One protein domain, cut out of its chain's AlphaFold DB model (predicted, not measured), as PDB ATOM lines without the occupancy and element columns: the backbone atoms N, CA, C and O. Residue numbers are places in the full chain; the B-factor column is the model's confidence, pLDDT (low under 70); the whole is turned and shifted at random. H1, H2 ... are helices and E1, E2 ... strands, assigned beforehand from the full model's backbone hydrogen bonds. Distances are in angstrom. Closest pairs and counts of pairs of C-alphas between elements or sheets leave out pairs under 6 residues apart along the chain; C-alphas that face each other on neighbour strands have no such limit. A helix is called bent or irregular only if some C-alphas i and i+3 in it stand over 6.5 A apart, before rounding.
ATOM      1  N   TYR A  21     -46.972  41.284 -23.412       46.91
ATOM      2  CA  TYR A  21     -47.274  42.630 -23.875       46.91
ATOM      3  C   TYR A  21     -46.178  43.084 -24.834       46.91
ATOM      4  O   TYR A  21     -45.119  43.567 -24.433       46.91
ATOM      5  N   ASP A  22     -46.453  42.933 -26.125       42.06
ATOM      6  CA  ASP A  22     -45.753  43.690 -27.151       42.06
ATOM      7  C   ASP A  22     -46.295  45.121 -27.110       42.06
ATOM      8  O   ASP A  22     -47.392  45.399 -27.605       42.06
ATOM      9  N   ALA A  23     -45.530  46.050 -26.536       42.06
ATOM     10  CA  ALA A  23     -45.785  47.464 -26.746       42.06
ATOM     11  C   ALA A  23     -45.529  47.771 -28.229       42.06
ATOM     12  O   ALA A  23     -44.413  48.078 -28.644       42.06
ATOM     13  N   HIS A  24     -46.568  47.668 -29.059       37.56
ATOM     14  CA  HIS A  24     -46.561  48.315 -30.363       37.56
ATOM     15  C   HIS A  24     -46.485  49.821 -30.108       37.56
ATOM     16  O   HIS A  24     -47.491  50.456 -29.786       37.56
ATOM     17  N   SER A  25     -45.277  50.385 -30.218       36.72
ATOM     18  CA  SER A  25     -45.084  51.831 -30.214       36.72
ATOM     19  C   SER A  25     -46.037  52.443 -31.257       36.72
ATOM     20  O   SER A  25     -46.020  52.003 -32.415       36.72
ATOM     21  N   PRO A  26     -46.887  53.430 -30.896       35.19
ATOM     22  CA  PRO A  26     -47.844  54.062 -31.814       35.19
ATOM     23  C   PRO A  26     -47.185  54.712 -33.042       35.19
ATOM     24  O   PRO A  26     -47.863  55.087 -33.997       35.19
ATOM     25  N   SER A  27     -45.857  54.808 -33.050       34.75
ATOM     26  CA  SER A  27     -45.031  55.053 -34.219       34.75
ATOM     27  C   SER A  27     -43.906  54.026 -34.232       34.75
ATOM     28  O   SER A  27     -42.961  54.148 -33.466       34.75
ATOM     29  N   GLY A  28     -43.985  53.020 -35.107       36.44
ATOM     30  CA  GLY A  28     -43.026  51.907 -35.218       36.44
ATOM     31  C   GLY A  28     -41.593  52.265 -35.646       36.44
ATOM     32  O   GLY A  28     -40.996  51.515 -36.412       36.44
ATOM     33  N   ARG A  29     -41.055  53.406 -35.203       40.50
ATOM     34  CA  ARG A  29     -39.661  53.857 -35.284       40.50
ATOM     35  C   ARG A  29     -39.421  54.893 -34.183       40.50
ATOM     36  O   ARG A  29     -39.296  56.081 -34.479       40.50
ATOM     37  N   ASP A  30     -39.353  54.470 -32.926       47.38
ATOM     38  CA  ASP A  30     -38.755  55.338 -31.911       47.38
ATOM     39  C   ASP A  30     -37.264  55.458 -32.248       47.38
ATOM     40  O   ASP A  30     -36.471  54.524 -32.089       47.38
ATOM     41  N   HIS A  31     -36.902  56.594 -32.848       49.91
ATOM     42  CA  HIS A  31     -35.518  56.913 -33.150       49.91
ATOM     43  C   HIS A  31     -34.727  56.891 -31.849       49.91
ATOM     44  O   HIS A  31     -35.099  57.542 -30.871       49.91
ATOM     45  N   VAL A  32     -33.620  56.147 -31.837       49.84
ATOM     46  CA  VAL A  32     -32.728  56.185 -30.681       49.84
ATOM     47  C   VAL A  32     -32.171  57.614 -30.600       49.84
ATOM     48  O   VAL A  32     -31.669  58.097 -31.618       49.84
ATOM     49  N   PRO A  33     -32.218  58.303 -29.444       49.88
ATOM     50  CA  PRO A  33     -31.809  59.709 -29.290       49.88
ATOM     51  C   PRO A  33     -30.362  60.067 -29.703       49.88
ATOM     52  O   PRO A  33     -29.934  61.207 -29.542       49.88
ATOM     53  N   TYR A  34     -29.575  59.124 -30.221       50.91
ATOM     54  CA  TYR A  34     -28.166  59.305 -30.577       50.91
ATOM     55  C   TYR A  34     -27.919  60.031 -31.896       50.91
ATOM     56  O   TYR A  34     -26.766  60.344 -32.183       50.91
ATOM     57  N   ALA A  35     -28.956  60.325 -32.688       46.03
ATOM     58  CA  ALA A  35     -28.774  61.148 -33.883       46.03
ATOM     59  C   ALA A  35     -28.278  62.569 -33.544       46.03
ATOM     60  O   ALA A  35     -27.770  63.244 -34.436       46.03
ATOM     61  N   GLU A  36     -28.373  63.009 -32.276       44.47
ATOM     62  CA  GLU A  36     -28.076  64.398 -31.916       44.47
ATOM     63  C   GLU A  36     -27.015  64.651 -30.821       44.47
ATOM     64  O   GLU A  36     -26.529  65.775 -30.809       44.47
ATOM     65  N   ASN A  37     -26.568  63.724 -29.941       44.72
ATOM     66  CA  ASN A  37     -25.532  64.087 -28.932       44.72
ATOM     67  C   ASN A  37     -24.760  62.950 -28.205       44.72
ATOM     68  O   ASN A  37     -25.306  61.895 -27.895       44.72
ATOM     69  N   HIS A  38     -23.488  63.265 -27.889       50.66
ATOM     70  CA  HIS A  38     -22.461  62.811 -26.907       50.66
ATOM     71  C   HIS A  38     -22.546  61.514 -26.057       50.66
ATOM     72  O   HIS A  38     -21.615  61.255 -25.296       50.66
ATOM     73  N   ASN A  39     -23.568  60.670 -26.161       54.81
ATOM     74  CA  ASN A  39     -23.704  59.466 -25.322       54.81
ATOM     75  C   ASN A  39     -23.156  58.178 -25.956       54.81
ATOM     76  O   ASN A  39     -23.140  57.130 -25.303       54.81
ATOM     77  N   VAL A  40     -22.685  58.265 -27.201       62.44
ATOM     78  CA  VAL A  40     -22.081  57.156 -27.937       62.44
ATOM     79  C   VAL A  40     -20.624  57.016 -27.514       62.44
ATOM     80  O   VAL A  40     -19.816  57.924 -27.710       62.44
ATOM     81  N   SER A  41     -20.294  55.875 -26.922       69.69
ATOM     82  CA  SER A  41     -18.908  55.481 -26.682       69.69
ATOM     83  C   SER A  41     -18.451  54.544 -27.789       69.69
ATOM     84  O   SER A  41     -19.268  53.876 -28.427       69.69
ATOM     85  N   PHE A  42     -17.143  54.522 -28.015       72.69
ATOM     86  CA  PHE A  42     -16.530  53.675 -29.021       72.69
ATOM     87  C   PHE A  42     -15.644  52.631 -28.351       72.69
ATOM     88  O   PHE A  42     -15.007  52.914 -27.338       72.69
ATOM     89  N   THR A  43     -15.615  51.439 -28.927       71.06
ATOM     90  CA  THR A  43     -14.656  50.385 -28.612       71.06
ATOM     91  C   THR A  43     -13.245  50.796 -29.041       71.06
ATOM     92  O   THR A  43     -13.068  51.723 -29.838       71.06
ATOM     93  N   ASP A  44     -12.225  50.079 -28.564       72.62
ATOM     94  CA  ASP A  44     -10.814  50.362 -28.884       72.62
ATOM     95  C   ASP A  44     -10.495  50.285 -30.393       72.62
ATOM     96  O   ASP A  44      -9.536  50.894 -30.863       72.62
ATOM     97  N   ASP A  45     -11.314  49.571 -31.175       74.44
ATOM     98  CA  ASP A  45     -11.240  49.495 -32.640       74.44
ATOM     99  C   ASP A  45     -12.089  50.563 -33.365       74.44
ATOM    100  O   ASP A  45     -12.271  50.492 -34.582       74.44
ATOM    101  N   GLY A  46     -12.594  51.567 -32.637       65.50
ATOM    102  CA  GLY A  46     -13.289  52.736 -33.183       65.50
ATOM    103  C   GLY A  46     -14.735  52.486 -33.615       65.50
ATOM    104  O   GLY A  46     -15.296  53.282 -34.370       65.50
ATOM    105  N   LYS A  47     -15.349  51.385 -33.172       72.50
ATOM    106  CA  LYS A  47     -16.745  51.040 -33.483       72.50
ATOM    107  C   LYS A  47     -17.661  51.462 -32.344       72.50
ATOM    108  O   LYS A  47     -17.203  51.662 -31.230       72.50
ATOM    109  N   ILE A  48     -18.954  51.630 -32.607       72.50
ATOM    110  CA  ILE A  48     -19.916  51.981 -31.552       72.50
ATOM    111  C   ILE A  48     -19.994  50.834 -30.537       72.50
ATOM    112  O   ILE A  48     -20.210  49.683 -30.918       72.50
ATOM    113  N   ASP A  49     -19.866  51.164 -29.255       76.62
ATOM    114  CA  ASP A  49     -20.123  50.237 -28.156       76.62
ATOM    115  C   ASP A  49     -21.635  50.131 -27.926       76.62
ATOM    116  O   ASP A  49     -22.222  50.851 -27.114       76.62
ATOM    117  N   TYR A  50     -22.280  49.251 -28.694       74.62
ATOM    118  CA  TYR A  50     -23.724  49.032 -28.621       74.62
ATOM    119  C   TYR A  50     -24.186  48.478 -27.270       74.62
ATOM    120  O   TYR A  50     -25.348  48.665 -26.924       74.62
ATOM    121  N   ASP A  51     -23.302  47.846 -26.498       73.81
ATOM    122  CA  ASP A  51     -23.645  47.241 -25.208       73.81
ATOM    123  C   ASP A  51     -23.689  48.303 -24.102       73.81
ATOM    124  O   ASP A  51     -24.606  48.349 -23.272       73.81
ATOM    125  N   LEU A  52     -22.741  49.243 -24.132       77.31
ATOM    126  CA  LEU A  52     -22.826  50.429 -23.290       77.31
ATOM    127  C   LEU A  52     -24.009  51.317 -23.702       77.31
ATOM    128  O   LEU A  52     -24.661  51.944 -22.870       77.31
ATOM    129  N   LEU A  53     -24.306  51.358 -24.998       77.56
ATOM    130  CA  LEU A  53     -25.406  52.134 -25.550       77.56
ATOM    131  C   LEU A  53     -26.775  51.649 -25.050       77.56
ATOM    132  O   LEU A  53     -27.594  52.446 -24.583       77.56
ATOM    133  N   ILE A  54     -27.022  50.342 -25.146       78.62
ATOM    134  CA  ILE A  54     -28.272  49.720 -24.702       78.62
ATOM    135  C   ILE A  54     -28.414  49.832 -23.175       78.62
ATOM    136  O   ILE A  54     -29.486  50.190 -22.695       78.62
ATOM    137  N   SER A  55     -27.333  49.647 -22.406       77.69
ATOM    138  CA  SER A  55     -27.371  49.741 -20.936       77.69
ATOM    139  C   SER A  55     -27.608  51.157 -20.410       77.69
ATOM    140  O   SER A  55     -28.156  51.309 -19.324       77.69
ATOM    141  N   LYS A  56     -27.270  52.200 -21.179       81.12
ATOM    142  CA  LYS A  56     -27.556  53.599 -20.816       81.12
ATOM    143  C   LYS A  56     -29.004  54.020 -21.055       81.12
ATOM    144  O   LYS A  56     -29.521  54.842 -20.306       81.12
ATOM    145  N   ILE A  57     -29.638  53.532 -22.123       83.31
ATOM    146  CA  ILE A  57     -30.978  54.001 -22.518       83.31
ATOM    147  C   ILE A  57     -32.091  53.081 -22.045       83.31
ATOM    148  O   ILE A  57     -33.140  53.578 -21.638       83.31
ATOM    149  N   MET A  58     -31.891  51.765 -22.107       85.75
ATOM    150  CA  MET A  58     -32.973  50.824 -21.832       85.75
ATOM    151  C   MET A  58     -33.566  50.945 -20.428       85.75
ATOM    152  O   MET A  58     -34.788  50.847 -20.342       85.75
ATOM    153  N   PRO A  59     -32.799  51.214 -19.350       88.00
ATOM    154  CA  PRO A  59     -33.394  51.301 -18.022       88.00
ATOM    155  C   PRO A  59     -34.526  52.332 -17.918       88.00
ATOM    156  O   PRO A  59     -35.613  52.011 -17.453       88.00
ATOM    157  N   ASN A  60     -34.332  53.533 -18.472       87.94
ATOM    158  CA  ASN A  60     -35.363  54.576 -18.463       87.94
ATOM    159  C   ASN A  60     -36.591  54.198 -19.308       87.94
ATOM    160  O   ASN A  60     -37.715  54.582 -18.990       87.94
ATOM    161  N   ILE A  61     -36.384  53.468 -20.411       88.69
ATOM    162  CA  ILE A  61     -37.481  53.015 -21.276       88.69
ATOM    163  C   ILE A  61     -38.302  51.936 -20.566       88.69
ATOM    164  O   ILE A  61     -39.529  52.020 -20.552       88.69
ATOM    165  N   PHE A  62     -37.637  50.960 -19.948       91.38
ATOM    166  CA  PHE A  62     -38.286  49.913 -19.166       91.38
ATOM    167  C   PHE A  62     -39.018  50.478 -17.949       91.38
ATOM    168  O   PHE A  62     -40.170  50.119 -17.736       91.38
ATOM    169  N   GLU A  63     -38.400  51.391 -17.193       92.38
ATOM    170  CA  GLU A  63     -39.043  52.048 -16.050       92.38
ATOM    171  C   GLU A  63     -40.338  52.739 -16.478       92.38
ATOM    172  O   GLU A  63     -41.387  52.500 -15.887       92.38
ATOM    173  N   LYS A  64     -40.289  53.555 -17.541       90.69
ATOM    174  CA  LYS A  64     -41.480  54.233 -18.060       90.69
ATOM    175  C   LYS A  64     -42.565  53.232 -18.454       90.69
ATOM    176  O   LYS A  64     -43.707  53.377 -18.035       90.69
ATOM    177  N   MET A  65     -42.196  52.213 -19.228       90.06
ATOM    178  CA  MET A  65     -43.122  51.181 -19.690       90.06
ATOM    179  C   MET A  65     -43.787  50.441 -18.517       90.06
ATOM    180  O   MET A  65     -44.994  50.237 -18.537       90.06
ATOM    181  N   LEU A  66     -43.026  50.066 -17.488       90.75
ATOM    182  CA  LEU A  66     -43.541  49.344 -16.322       90.75
ATOM    183  C   LEU A  66     -44.387  50.235 -15.403       90.75
ATOM    184  O   LEU A  66     -45.439  49.805 -14.931       90.75
ATOM    185  N   ARG A  67     -43.990  51.495 -15.197       91.06
ATOM    186  CA  ARG A  67     -44.789  52.468 -14.436       91.06
ATOM    187  C   ARG A  67     -46.120  52.783 -15.110       91.06
ATOM    188  O   ARG A  67     -47.115  52.957 -14.411       91.06
ATOM    189  N   ASP A  68     -46.169  52.791 -16.442       89.38
ATOM    190  CA  ASP A  68     -47.424  52.921 -17.196       89.38
ATOM    191  C   ASP A  68     -48.383  51.732 -16.929       89.38
ATOM    192  O   ASP A  68     -49.599  51.883 -17.063       89.38
ATOM    193  N   PHE A  69     -47.868  50.580 -16.472       83.81
ATOM    194  CA  PHE A  69     -48.654  49.433 -15.986       83.81
ATOM    195  C   PHE A  69     -48.954  49.457 -14.483       83.81
ATOM    196  O   PHE A  69     -49.617  48.551 -13.979       83.81
ATOM    197  N   GLY A  70     -48.515  50.495 -13.771       88.19
ATOM    198  CA  GLY A  70     -48.712  50.637 -12.330       88.19
ATOM    199  C   GLY A  70     -47.662  49.936 -11.469       88.19
ATOM    200  O   GLY A  70     -47.885  49.839 -10.266       88.19
ATOM    201  N   ALA A  71     -46.550  49.478 -12.054       89.56
ATOM    202  CA  ALA A  71     -45.458  48.874 -11.298       89.56
ATOM    203  C   ALA A  71     -44.640  49.929 -10.527       89.56
ATOM    204  O   ALA A  71     -44.361  51.013 -11.055       89.56
ATOM    205  N   ASP A  72     -44.215  49.603  -9.304       92.50
ATOM    206  CA  ASP A  72     -43.351  50.453  -8.473       92.50
ATOM    207  C   ASP A  72     -41.877  50.061  -8.646       92.50
ATOM    208  O   ASP A  72     -41.325  49.217  -7.933       92.50
ATOM    209  N   VAL A  73     -41.251  50.660  -9.661       91.12
ATOM    210  CA  VAL A  73     -39.884  50.353 -10.100       91.12
ATOM    211  C   VAL A  73     -39.044  51.616 -10.317       91.12
ATOM    212  O   VAL A  73     -39.573  52.670 -10.683       91.12
ATOM    213  N   ASP A  74     -37.725  51.506 -10.137       91.06
ATOM    214  CA  ASP A  74     -36.723  52.535 -10.455       91.06
ATOM    215  C   ASP A  74     -35.759  51.993 -11.521       91.06
ATOM    216  O   ASP A  74     -35.271  50.865 -11.416       91.06
ATOM    217  N   GLY A  75     -35.461  52.785 -12.556       85.38
ATOM    218  CA  GLY A  75     -34.518  52.405 -13.604       85.38
ATOM    219  C   GLY A  75     -33.121  52.049 -13.079       85.38
ATOM    220  O   GLY A  75     -32.413  51.272 -13.718       85.38
ATOM    221  N   GLN A  76     -32.714  52.553 -11.911       87.69
ATOM    222  CA  GLN A  76     -31.428  52.209 -11.288       87.69
ATOM    223  C   GLN A  76     -31.357  50.758 -10.791       87.69
ATOM    224  O   GLN A  76     -30.259  50.204 -10.709       87.69
ATOM    225  N   ASP A  77     -32.504  50.138 -10.510       87.12
ATOM    226  CA  ASP A  77     -32.595  48.763 -10.010       87.12
ATOM    227  C   ASP A  77     -32.676  47.728 -11.144       87.12
ATOM    228  O   ASP A  77     -32.686  46.518 -10.902       87.12
ATOM    229  N   ILE A  78     -32.719  48.184 -12.399       88.88
ATOM    230  CA  ILE A  78     -32.786  47.305 -13.562       88.88
ATOM    231  C   ILE A  78     -31.449  46.592 -13.757       88.88
ATOM    232  O   ILE A  78     -30.408  47.199 -14.020       88.88
ATOM    233  N   VAL A  79     -31.500  45.263 -13.730       88.69
ATOM    234  CA  VAL A  79     -30.350  44.411 -14.025       88.69
ATOM    235  C   VAL A  79     -30.437  43.952 -15.471       88.69
ATOM    236  O   VAL A  79     -31.352  43.221 -15.833       88.69
ATOM    237  N   LEU A  80     -29.452  44.326 -16.290       85.94
ATOM    238  CA  LEU A  80     -29.323  43.857 -17.673       85.94
ATOM    239  C   LEU A  80     -28.177  42.849 -17.801       85.94
ATOM    240  O   LEU A  80     -27.096  43.032 -17.239       85.94
ATOM    241  N   ASN A  81     -28.417  41.789 -18.563       82.75
ATOM    242  CA  ASN A  81     -27.419  40.843 -19.024       82.75
ATOM    243  C   ASN A  81     -27.322  40.892 -20.547       82.75
ATOM    244  O   ASN A  81     -28.317  41.034 -21.262       82.75
ATOM    245  N   ARG A  82     -26.094  40.748 -21.030       75.56
ATOM    246  CA  ARG A  82     -25.802  40.683 -22.452       75.56
ATOM    247  C   ARG A  82     -26.170  39.299 -22.971       75.56
ATOM    248  O   ARG A  82     -25.737  38.300 -22.398       75.56
ATOM    249  N   GLY A  83     -26.945  39.236 -24.048       66.12
ATOM    250  CA  GLY A  83     -27.271  37.960 -24.675       66.12
ATOM    251  C   GLY A  83     -26.150  37.429 -25.565       66.12
ATOM    252  O   GLY A  83     -25.023  37.921 -25.549       66.12
ATOM    253  N   PHE A  84     -26.433  36.384 -26.340       60.91
ATOM    254  CA  PHE A  84     -25.412  35.752 -27.173       60.91
ATOM    255  C   PHE A  84     -24.985  36.669 -28.330       60.91
ATOM    256  O   PHE A  84     -25.794  37.022 -29.188       60.91
ATOM    257  N   HIS A  85     -23.693  37.008 -28.394       54.66
ATOM    258  CA  HIS A  85     -23.097  37.688 -29.544       54.66
ATOM    259  C   HIS A  85     -22.281  36.698 -30.366       54.66
ATOM    260  O   HIS A  85     -21.289  36.139 -29.899       54.66
ATOM    261  N   ILE A  86     -22.660  36.523 -31.629       48.72
ATOM    262  CA  ILE A  86     -21.772  35.897 -32.607       48.72
ATOM    263  C   ILE A  86     -20.642  36.903 -32.863       48.72
ATOM    264  O   ILE A  86     -20.915  38.052 -33.193       48.72
ATOM    265  N   LEU A  87     -19.381  36.484 -32.706       44.53
ATOM    266  CA  LEU A  87     -18.168  37.326 -32.792       44.53
ATOM    267  C   LEU A  87     -17.936  38.010 -34.159       44.53
ATOM    268  O   LEU A  87     -16.944  38.711 -34.353       44.53
ATOM    269  N   THR A  88     -18.835  37.829 -35.122       49.59
ATOM    270  CA  THR A  88     -18.875  38.602 -36.362       49.59
ATOM    271  C   THR A  88     -19.577  39.927 -36.082       49.59
ATOM    272  O   THR A  88     -20.685  39.923 -35.565       49.59
ATOM    273  N   TYR A  89     -18.957  41.061 -36.429       50.78
ATOM    274  CA  TYR A  89     -19.542  42.393 -36.229       50.78
ATOM    275  C   TYR A  89     -20.985  42.447 -36.751       50.78
ATOM    276  O   TYR A  89     -21.217  42.428 -37.960       50.78
ATOM    277  N   GLN A  90     -21.951  42.504 -35.838       59.28
ATOM    278  CA  GLN A  90     -23.342  42.772 -36.159       59.28
ATOM    279  C   GLN A  90     -23.678  44.136 -35.551       59.28
ATOM    280  O   GLN A  90     -23.409  44.340 -34.368       59.28
ATOM    281  N   PRO A  91     -24.234  45.085 -36.326       65.50
ATOM    282  CA  PRO A  91     -24.619  46.406 -35.837       65.50
ATOM    283  C   PRO A  91     -25.903  46.324 -34.996       65.50
ATOM    284  O   PRO A  91     -26.818  47.116 -35.196       65.50
ATOM    285  N   LYS A  92     -25.994  45.318 -34.121       70.50
ATOM    286  CA  LYS A  92     -27.095  45.080 -33.200       70.50
ATOM    287  C   LYS A  92     -26.577  44.584 -31.856       70.50
ATOM    288  O   LYS A  92     -25.589  43.851 -31.799       70.50
ATOM    289  N   SER A  93     -27.267  44.969 -30.794       75.88
ATOM    290  CA  SER A  93     -27.076  44.420 -29.454       75.88
ATOM    291  C   SER A  93     -28.407  43.893 -28.941       75.88
ATOM    292  O   SER A  93     -29.458  44.463 -29.236       75.88
ATOM    293  N   TYR A  94     -28.335  42.773 -28.230       82.88
ATOM    294  CA  TYR A  94     -29.470  42.086 -27.639       82.88
ATOM    295  C   TYR A  94     -29.186  41.872 -26.158       82.88
ATOM    296  O   TYR A  94     -28.179  41.253 -25.799       82.88
ATOM    297  N   ASN A  95     -30.101  42.351 -25.322       83.88
ATOM    298  CA  ASN A  95     -30.042  42.189 -23.882       83.88
ATOM    299  C   ASN A  95     -31.339  41.600 -23.354       83.88
ATOM    300  O   ASN A  95     -32.434  41.910 -23.822       83.88
ATOM    301  N   CYS A  96     -31.183  40.839 -22.287       88.06
ATOM    302  CA  CYS A  96     -32.254  40.467 -21.389       88.06
ATOM    303  C   CYS A  96     -32.001  41.105 -20.020       88.06
ATOM    304  O   CYS A  96     -30.905  41.587 -19.732       88.06
ATOM    305  N   GLY A  97     -32.996  41.113 -19.154       91.19
ATOM    306  CA  GLY A  97     -32.890  41.725 -17.845       91.19
ATOM    307  C   GLY A  97     -33.980  41.278 -16.899       91.19
ATOM    308  O   GLY A  97     -34.866  40.507 -17.268       91.19
ATOM    309  N   TYR A  98     -33.917  41.793 -15.682       93.38
ATOM    310  CA  TYR A  98     -35.037  41.746 -14.762       93.38
ATOM    311  C   TYR A  98     -35.092  43.007 -13.903       93.38
ATOM    312  O   TYR A  98     -34.092  43.713 -13.736       93.38
ATOM    313  N   ILE A  99     -36.263  43.245 -13.331       94.25
ATOM    314  CA  ILE A  99     -36.475  44.140 -12.200       94.25
ATOM    315  C   ILE A  99     -37.531  43.540 -11.275       94.25
ATOM    316  O   ILE A  99     -38.362  42.739 -11.704       94.25
ATOM    317  N   ILE A 100     -37.463  43.902 -10.000       92.56
ATOM    318  CA  ILE A 100     -38.415  43.483  -8.979       92.56
ATOM    319  C   ILE A 100     -39.225  44.705  -8.577       92.56
ATOM    320  O   ILE A 100     -38.651  45.710  -8.154       92.56
ATOM    321  N   ASP A 101     -40.541  44.598  -8.695       91.19
ATOM    322  CA  ASP A 101     -41.470  45.590  -8.175       91.19
ATOM    323  C   ASP A 101     -41.382  45.635  -6.645       91.19
ATOM    324  O   ASP A 101     -41.443  44.610  -5.956       91.19
ATOM    325  N   GLN A 102     -41.196  46.830  -6.089       86.75
ATOM    326  CA  GLN A 102     -41.039  46.979  -4.648       86.75
ATOM    327  C   GLN A 102     -42.359  46.866  -3.880       86.75
ATOM    328  O   GLN A 102     -42.324  46.500  -2.699       86.75
ATOM    329  N   GLY A 103     -43.490  47.137  -4.533       85.81
ATOM    330  CA  GLY A 103     -44.828  47.113  -3.961       85.81
ATOM    331  C   GLY A 103     -45.376  45.704  -3.760       85.81
ATOM    332  O   GLY A 103     -45.836  45.386  -2.663       85.81
ATOM    333  N   ASP A 104     -45.311  44.854  -4.787       85.88
ATOM    334  CA  ASP A 104     -45.912  43.508  -4.770       85.88
ATOM    335  C   ASP A 104     -44.909  42.351  -4.922       85.88
ATOM    336  O   ASP A 104     -45.302  41.186  -4.855       85.88
ATOM    337  N   LYS A 105     -43.611  42.663  -5.052       85.56
ATOM    338  CA  LYS A 105     -42.525  41.690  -5.243       85.56
ATOM    339  C   LYS A 105     -42.632  40.871  -6.532       85.56
ATOM    340  O   LYS A 105     -41.933  39.865  -6.663       85.56
ATOM    341  N   GLN A 106     -43.427  41.316  -7.506       90.25
ATOM    342  CA  GLN A 106     -43.464  40.722  -8.834       90.25
ATOM    343  C   GLN A 106     -42.128  40.930  -9.555       90.25
ATOM    344  O   GLN A 106     -41.533  42.010  -9.536       90.25
ATOM    345  N   VAL A 107     -41.663  39.884 -10.236       91.25
ATOM    346  CA  VAL A 107     -40.495  39.964 -11.118       91.25
ATOM    347  C   VAL A 107     -40.964  40.270 -12.530       91.25
ATOM    348  O   VAL A 107     -41.791  39.542 -13.083       91.25
ATOM    349  N   TYR A 108     -40.402  41.314 -13.127       92.75
ATOM    350  CA  TYR A 108     -40.561  41.619 -14.540       92.75
ATOM    351  C   TYR A 108     -39.282  41.266 -15.283       92.75
ATOM    352  O   TYR A 108     -38.213  41.806 -15.002       92.75
ATOM    353  N   TRP A 109     -39.399  40.367 -16.249       93.31
ATOM    354  CA  TRP A 109     -38.336  39.966 -17.157       93.31
ATOM    355  C   TRP A 109     -38.317  40.900 -18.348       93.31
ATOM    356  O   TRP A 109     -39.353  41.184 -18.939       93.31
ATOM    357  N   LEU A 110     -37.138  41.394 -18.688       92.75
ATOM    358  CA  LEU A 110     -36.956  42.474 -19.643       92.75
ATOM    359  C   LEU A 110     -36.186  41.958 -20.843       92.75
ATOM    360  O   LEU A 110     -35.260  41.166 -20.696       92.75
ATOM    361  N   GLU A 111     -36.537  42.423 -22.028       90.38
ATOM    362  CA  GLU A 111     -35.847  42.050 -23.253       90.38
ATOM    363  C   GLU A 111     -35.814  43.235 -24.206       90.38
ATOM    364  O   GLU A 111     -36.823  43.910 -24.413       90.38
ATOM    365  N   ALA A 112     -34.652  43.507 -24.787       87.12
ATOM    366  CA  ALA A 112     -34.510  44.564 -25.768       87.12
ATOM    367  C   ALA A 112     -33.461  44.211 -26.814       87.12
ATOM    368  O   ALA A 112     -32.410  43.640 -26.510       87.12
ATOM    369  N   ALA A 113     -33.721  44.648 -28.041       85.00
ATOM    370  CA  ALA A 113     -32.720  44.687 -29.089       85.00
ATOM    371  C   ALA A 113     -32.656  46.076 -29.712       85.00
ATOM    372  O   ALA A 113     -33.674  46.727 -29.958       85.00
ATOM    373  N   ILE A 114     -31.438  46.517 -29.996       79.12
ATOM    374  CA  ILE A 114     -31.173  47.754 -30.726       79.12
ATOM    375  C   ILE A 114     -30.291  47.461 -31.926       79.12
ATOM    376  O   ILE A 114     -29.478  46.537 -31.884       79.12
ATOM    377  N   ASN A 115     -30.389  48.297 -32.954       75.31
ATOM    378  CA  ASN A 115     -29.406  48.358 -34.026       75.31
ATOM    379  C   ASN A 115     -28.808  49.760 -34.172       75.31
ATOM    380  O   ASN A 115     -29.049  50.650 -33.356       75.31
ATOM    381  N   SER A 116     -28.013  49.965 -35.223       67.12
ATOM    382  CA  SER A 116     -27.322  51.231 -35.492       67.12
ATOM    383  C   SER A 116     -28.219  52.459 -35.651       67.12
ATOM    384  O   SER A 116     -27.702  53.574 -35.624       67.12
ATOM    385  N   THR A 117     -29.534  52.297 -35.834       65.00
ATOM    386  CA  THR A 117     -30.435  53.414 -36.170       65.00
ATOM    387  C   THR A 117     -31.712  53.486 -35.340       65.00
ATOM    388  O   THR A 117     -32.298  54.566 -35.235       65.00
ATOM    389  N   HIS A 118     -32.172  52.378 -34.761       71.62
ATOM    390  CA  HIS A 118     -33.414  52.325 -33.991       71.62
ATOM    391  C   HIS A 118     -33.382  51.214 -32.938       71.62
ATOM    392  O   HIS A 118     -32.552  50.301 -32.975       71.62
ATOM    393  N   ILE A 119     -34.312  51.316 -31.993       81.38
ATOM    394  CA  ILE A 119     -34.673  50.217 -31.107       81.38
ATOM    395  C   ILE A 119     -35.523  49.253 -31.940       81.38
ATOM    396  O   ILE A 119     -36.517  49.674 -32.530       81.38
ATOM    397  N   GLU A 120     -35.106  47.993 -32.049       83.12
ATOM    398  CA  GLU A 120     -35.834  46.982 -32.826       83.12
ATOM    399  C   GLU A 120     -37.080  46.526 -32.072       83.12
ATOM    400  O   GLU A 120     -38.161  46.447 -32.650       83.12
ATOM    401  N   TYR A 121     -36.926  46.257 -30.775       84.56
ATOM    402  CA  TYR A 121     -38.027  45.942 -29.873       84.56
ATOM    403  C   TYR A 121     -37.630  46.154 -28.410       84.56
ATOM    404  O   TYR A 121     -36.449  46.119 -28.051       84.56
ATOM    405  N   VAL A 122     -38.655  46.329 -27.575       88.50
ATOM    406  CA  VAL A 122     -38.592  46.344 -26.110       88.50
ATOM    407  C   VAL A 122     -39.778  45.536 -25.606       88.50
ATOM    408  O   VAL A 122     -40.904  45.767 -26.046       88.50
ATOM    409  N   ARG A 123     -39.530  44.579 -24.718       89.69
ATOM    410  CA  ARG A 123     -40.548  43.685 -24.168       89.69
ATOM    411  C   ARG A 123     -40.365  43.519 -22.671       89.69
ATOM    412  O   ARG A 123     -39.240  43.508 -22.170       89.69
ATOM    413  N   SER A 124     -41.484  43.351 -21.980       90.81
ATOM    414  CA  SER A 124     -41.521  42.883 -20.600       90.81
ATOM    415  C   SER A 124     -42.423  41.670 -20.480       90.81
ATOM    416  O   SER A 124     -43.470  41.606 -21.127       90.81
ATOM    417  N   TYR A 125     -42.050  40.762 -19.594       90.69
ATOM    418  CA  TYR A 125     -42.789  39.549 -19.300       90.69
ATOM    419  C   TYR A 125     -42.908  39.389 -17.784       90.69
ATOM    420  O   TYR A 125     -41.978  39.700 -17.045       90.69
ATOM    421  N   THR A 126     -44.041  38.886 -17.303       88.75
ATOM    422  CA  THR A 126     -44.216  38.518 -15.884       88.75
ATOM    423  C   THR A 126     -43.627  37.143 -15.561       88.75
ATOM    424  O   THR A 126     -43.453  36.793 -14.399       88.75
ATOM    425  N   GLU A 127     -43.286  36.369 -16.592       84.69
ATOM    426  CA  GLU A 127     -42.625  35.067 -16.517       84.69
ATOM    427  C   GLU A 127     -41.441  35.047 -17.487       84.69
ATOM    428  O   GLU A 127     -41.430  35.794 -18.465       84.69
ATOM    429  N   ILE A 128     -40.432  34.212 -17.230       82.75
ATOM    430  CA  ILE A 128     -39.275  34.106 -18.127       82.75
ATOM    431  C   ILE A 128     -39.770  33.637 -19.502       82.75
ATOM    432  O   ILE A 128     -40.418  32.590 -19.570       82.75
ATOM    433  N   PRO A 129     -39.448  34.342 -20.602       77.12
ATOM    434  CA  PRO A 129     -39.777  33.866 -21.937       77.12
ATOM    435  C   PRO A 129     -38.923  32.629 -22.248       77.12
ATOM    436  O   PRO A 129     -37.735  32.731 -22.555       77.12
ATOM    437  N   ARG A 130     -39.526  31.447 -22.118       73.38
ATOM    438  CA  ARG A 130     -38.927  30.152 -22.464       73.38
ATOM    439  C   ARG A 130     -39.569  29.593 -23.729       73.38
ATOM    440  O   ARG A 130     -40.682  29.976 -24.083       73.38
ATOM    441  N   ASP A 131     -38.867  28.670 -24.380       65.75
ATOM    442  CA  ASP A 131     -39.484  27.815 -25.398       65.75
ATOM    443  C   ASP A 131     -40.543  26.894 -24.750       65.75
ATOM    444  O   ASP A 131     -40.629  26.798 -23.524       65.75
ATOM    445  N   ASP A 132     -41.315  26.182 -25.575       61.94
ATOM    446  CA  ASP A 132     -42.466  25.346 -25.182       61.94
ATOM    447  C   ASP A 132     -42.194  24.286 -24.092       61.94
ATOM    448  O   ASP A 132     -43.136  23.713 -23.546       61.94
ATOM    449  N   ASP A 133     -40.930  23.978 -23.797       63.44
ATOM    450  CA  ASP A 133     -40.533  23.024 -22.761       63.44
ATOM    451  C   ASP A 133     -40.397  23.648 -21.366       63.44
ATOM    452  O   ASP A 133     -40.185  22.910 -20.407       63.44
ATOM    453  N   HIS A 134     -40.512  24.977 -21.241       66.75
ATOM    454  CA  HIS A 134     -40.365  25.735 -19.993       66.75
ATOM    455  C   HIS A 134     -39.089  25.402 -19.218       66.75
ATOM    456  O   HIS A 134     -39.044  25.582 -18.005       66.75
ATOM    457  N   LYS A 135     -38.025  24.975 -19.897       69.50
ATOM    458  CA  LYS A 135     -36.767  24.555 -19.273       69.50
ATOM    459  C   LYS A 135     -35.647  25.571 -19.513       69.50
ATOM    460  O   LYS A 135     -35.552  26.159 -20.590       69.50
ATOM    461  N   SER A 136     -34.780  25.763 -18.521       67.75
ATOM    462  CA  SER A 136     -33.649  26.697 -18.576       67.75
ATOM    463  C   SER A 136     -32.529  26.149 -19.466       67.75
ATOM    464  O   SER A 136     -32.169  24.968 -19.393       67.75
ATOM    465  N   SER A 137     -31.937  26.995 -20.304       67.88
ATOM    466  CA  SER A 137     -30.772  26.657 -21.119       67.88
ATOM    467  C   SER A 137     -29.583  27.505 -20.707       67.88
ATOM    468  O   SER A 137     -29.629  28.726 -20.752       67.88
ATOM    469  N   TYR A 138     -28.444  26.874 -20.423       61.69
ATOM    470  CA  TYR A 138     -27.225  27.618 -20.082       61.69
ATOM    471  C   TYR A 138     -26.784  28.625 -21.166       61.69
ATOM    472  O   TYR A 138     -26.033  29.556 -20.889       61.69
TER     473      TYR A 138
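What this domain is: This is residues 21 to 138 of the 250 residues of an uncharacterized protein of Nitrosopumilus sp (UniProt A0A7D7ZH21). A twisted sheet of four strands in a meander, each strand the antiparallel neighbour of the one before, has one long kinked helix, H1, slantwise over one face, making two layers. Long stretches without named elements lie at both ends of the printed part; residues 130 to 135 stick out freely. The 118 printed residues hold H1, E1, E2, E3 and E4 in chain order, which is also the sheet order from E1 to E4. The class is mixed, helices and strands, with under half of the residues in named elements. The whole is compact, with a radius of gyration of the C-alphas of 15.0 A and spans of 44 by 33 by 26 A.

Where its parts are: Residues 21 to 49 come first, with no named element. H1, residues 50 to 68, begins at C-alpha 50 (-23.724, 49.032, -28.621) and is 26.6 A long. E1 is residues 79 to 82, 10.3 A. E2, residues 92 to 100, and E3, residues 107 to 115, each measure 26.8 A. E4, residues 119 to 125, measures 17.9 A and ends at C-alpha 125 (-42.789, 39.549, -19.300).

How they stand to each other: The hairpin E1 and E2 has N 81 and O 96 at 2.8 A. The hairpin E2 and E3 has N 97 and O 110 at 2.7 A. In the hairpin E3 and E4, N 111 and O 123 are 2.9 A apart. E1 and E4, the edge strands, are apart. Residues 21 to 22 pair antiparallel with residues 123 to 124 of E4. H1 is on the sheet at a height of 7.8 A, over E2, E3 and E4, at 42 degrees to E2 on the local plane. The closest C-alphas of H1 and E2 are those of Tyr 50 and Ser 93, 5.8 A. H1 has a kink of 35 degrees near residue 57 and is only just irregular: C-alphas 56 and 59 are 6.9 A apart. Of its O i to N i+4 pairs, 13 of 15 are within hydrogen-bond range.

The domain as a whole: The farthest C-alphas, of Asp 45 and Asp 104, are 44.9 A apart. The printed part has no cut and no long link between named elements. Mean pLDDT of the printed part is 73.8; residues 21 to 41, 46, 83 to 91, 116 to 117 and 131 to 138 are under 70.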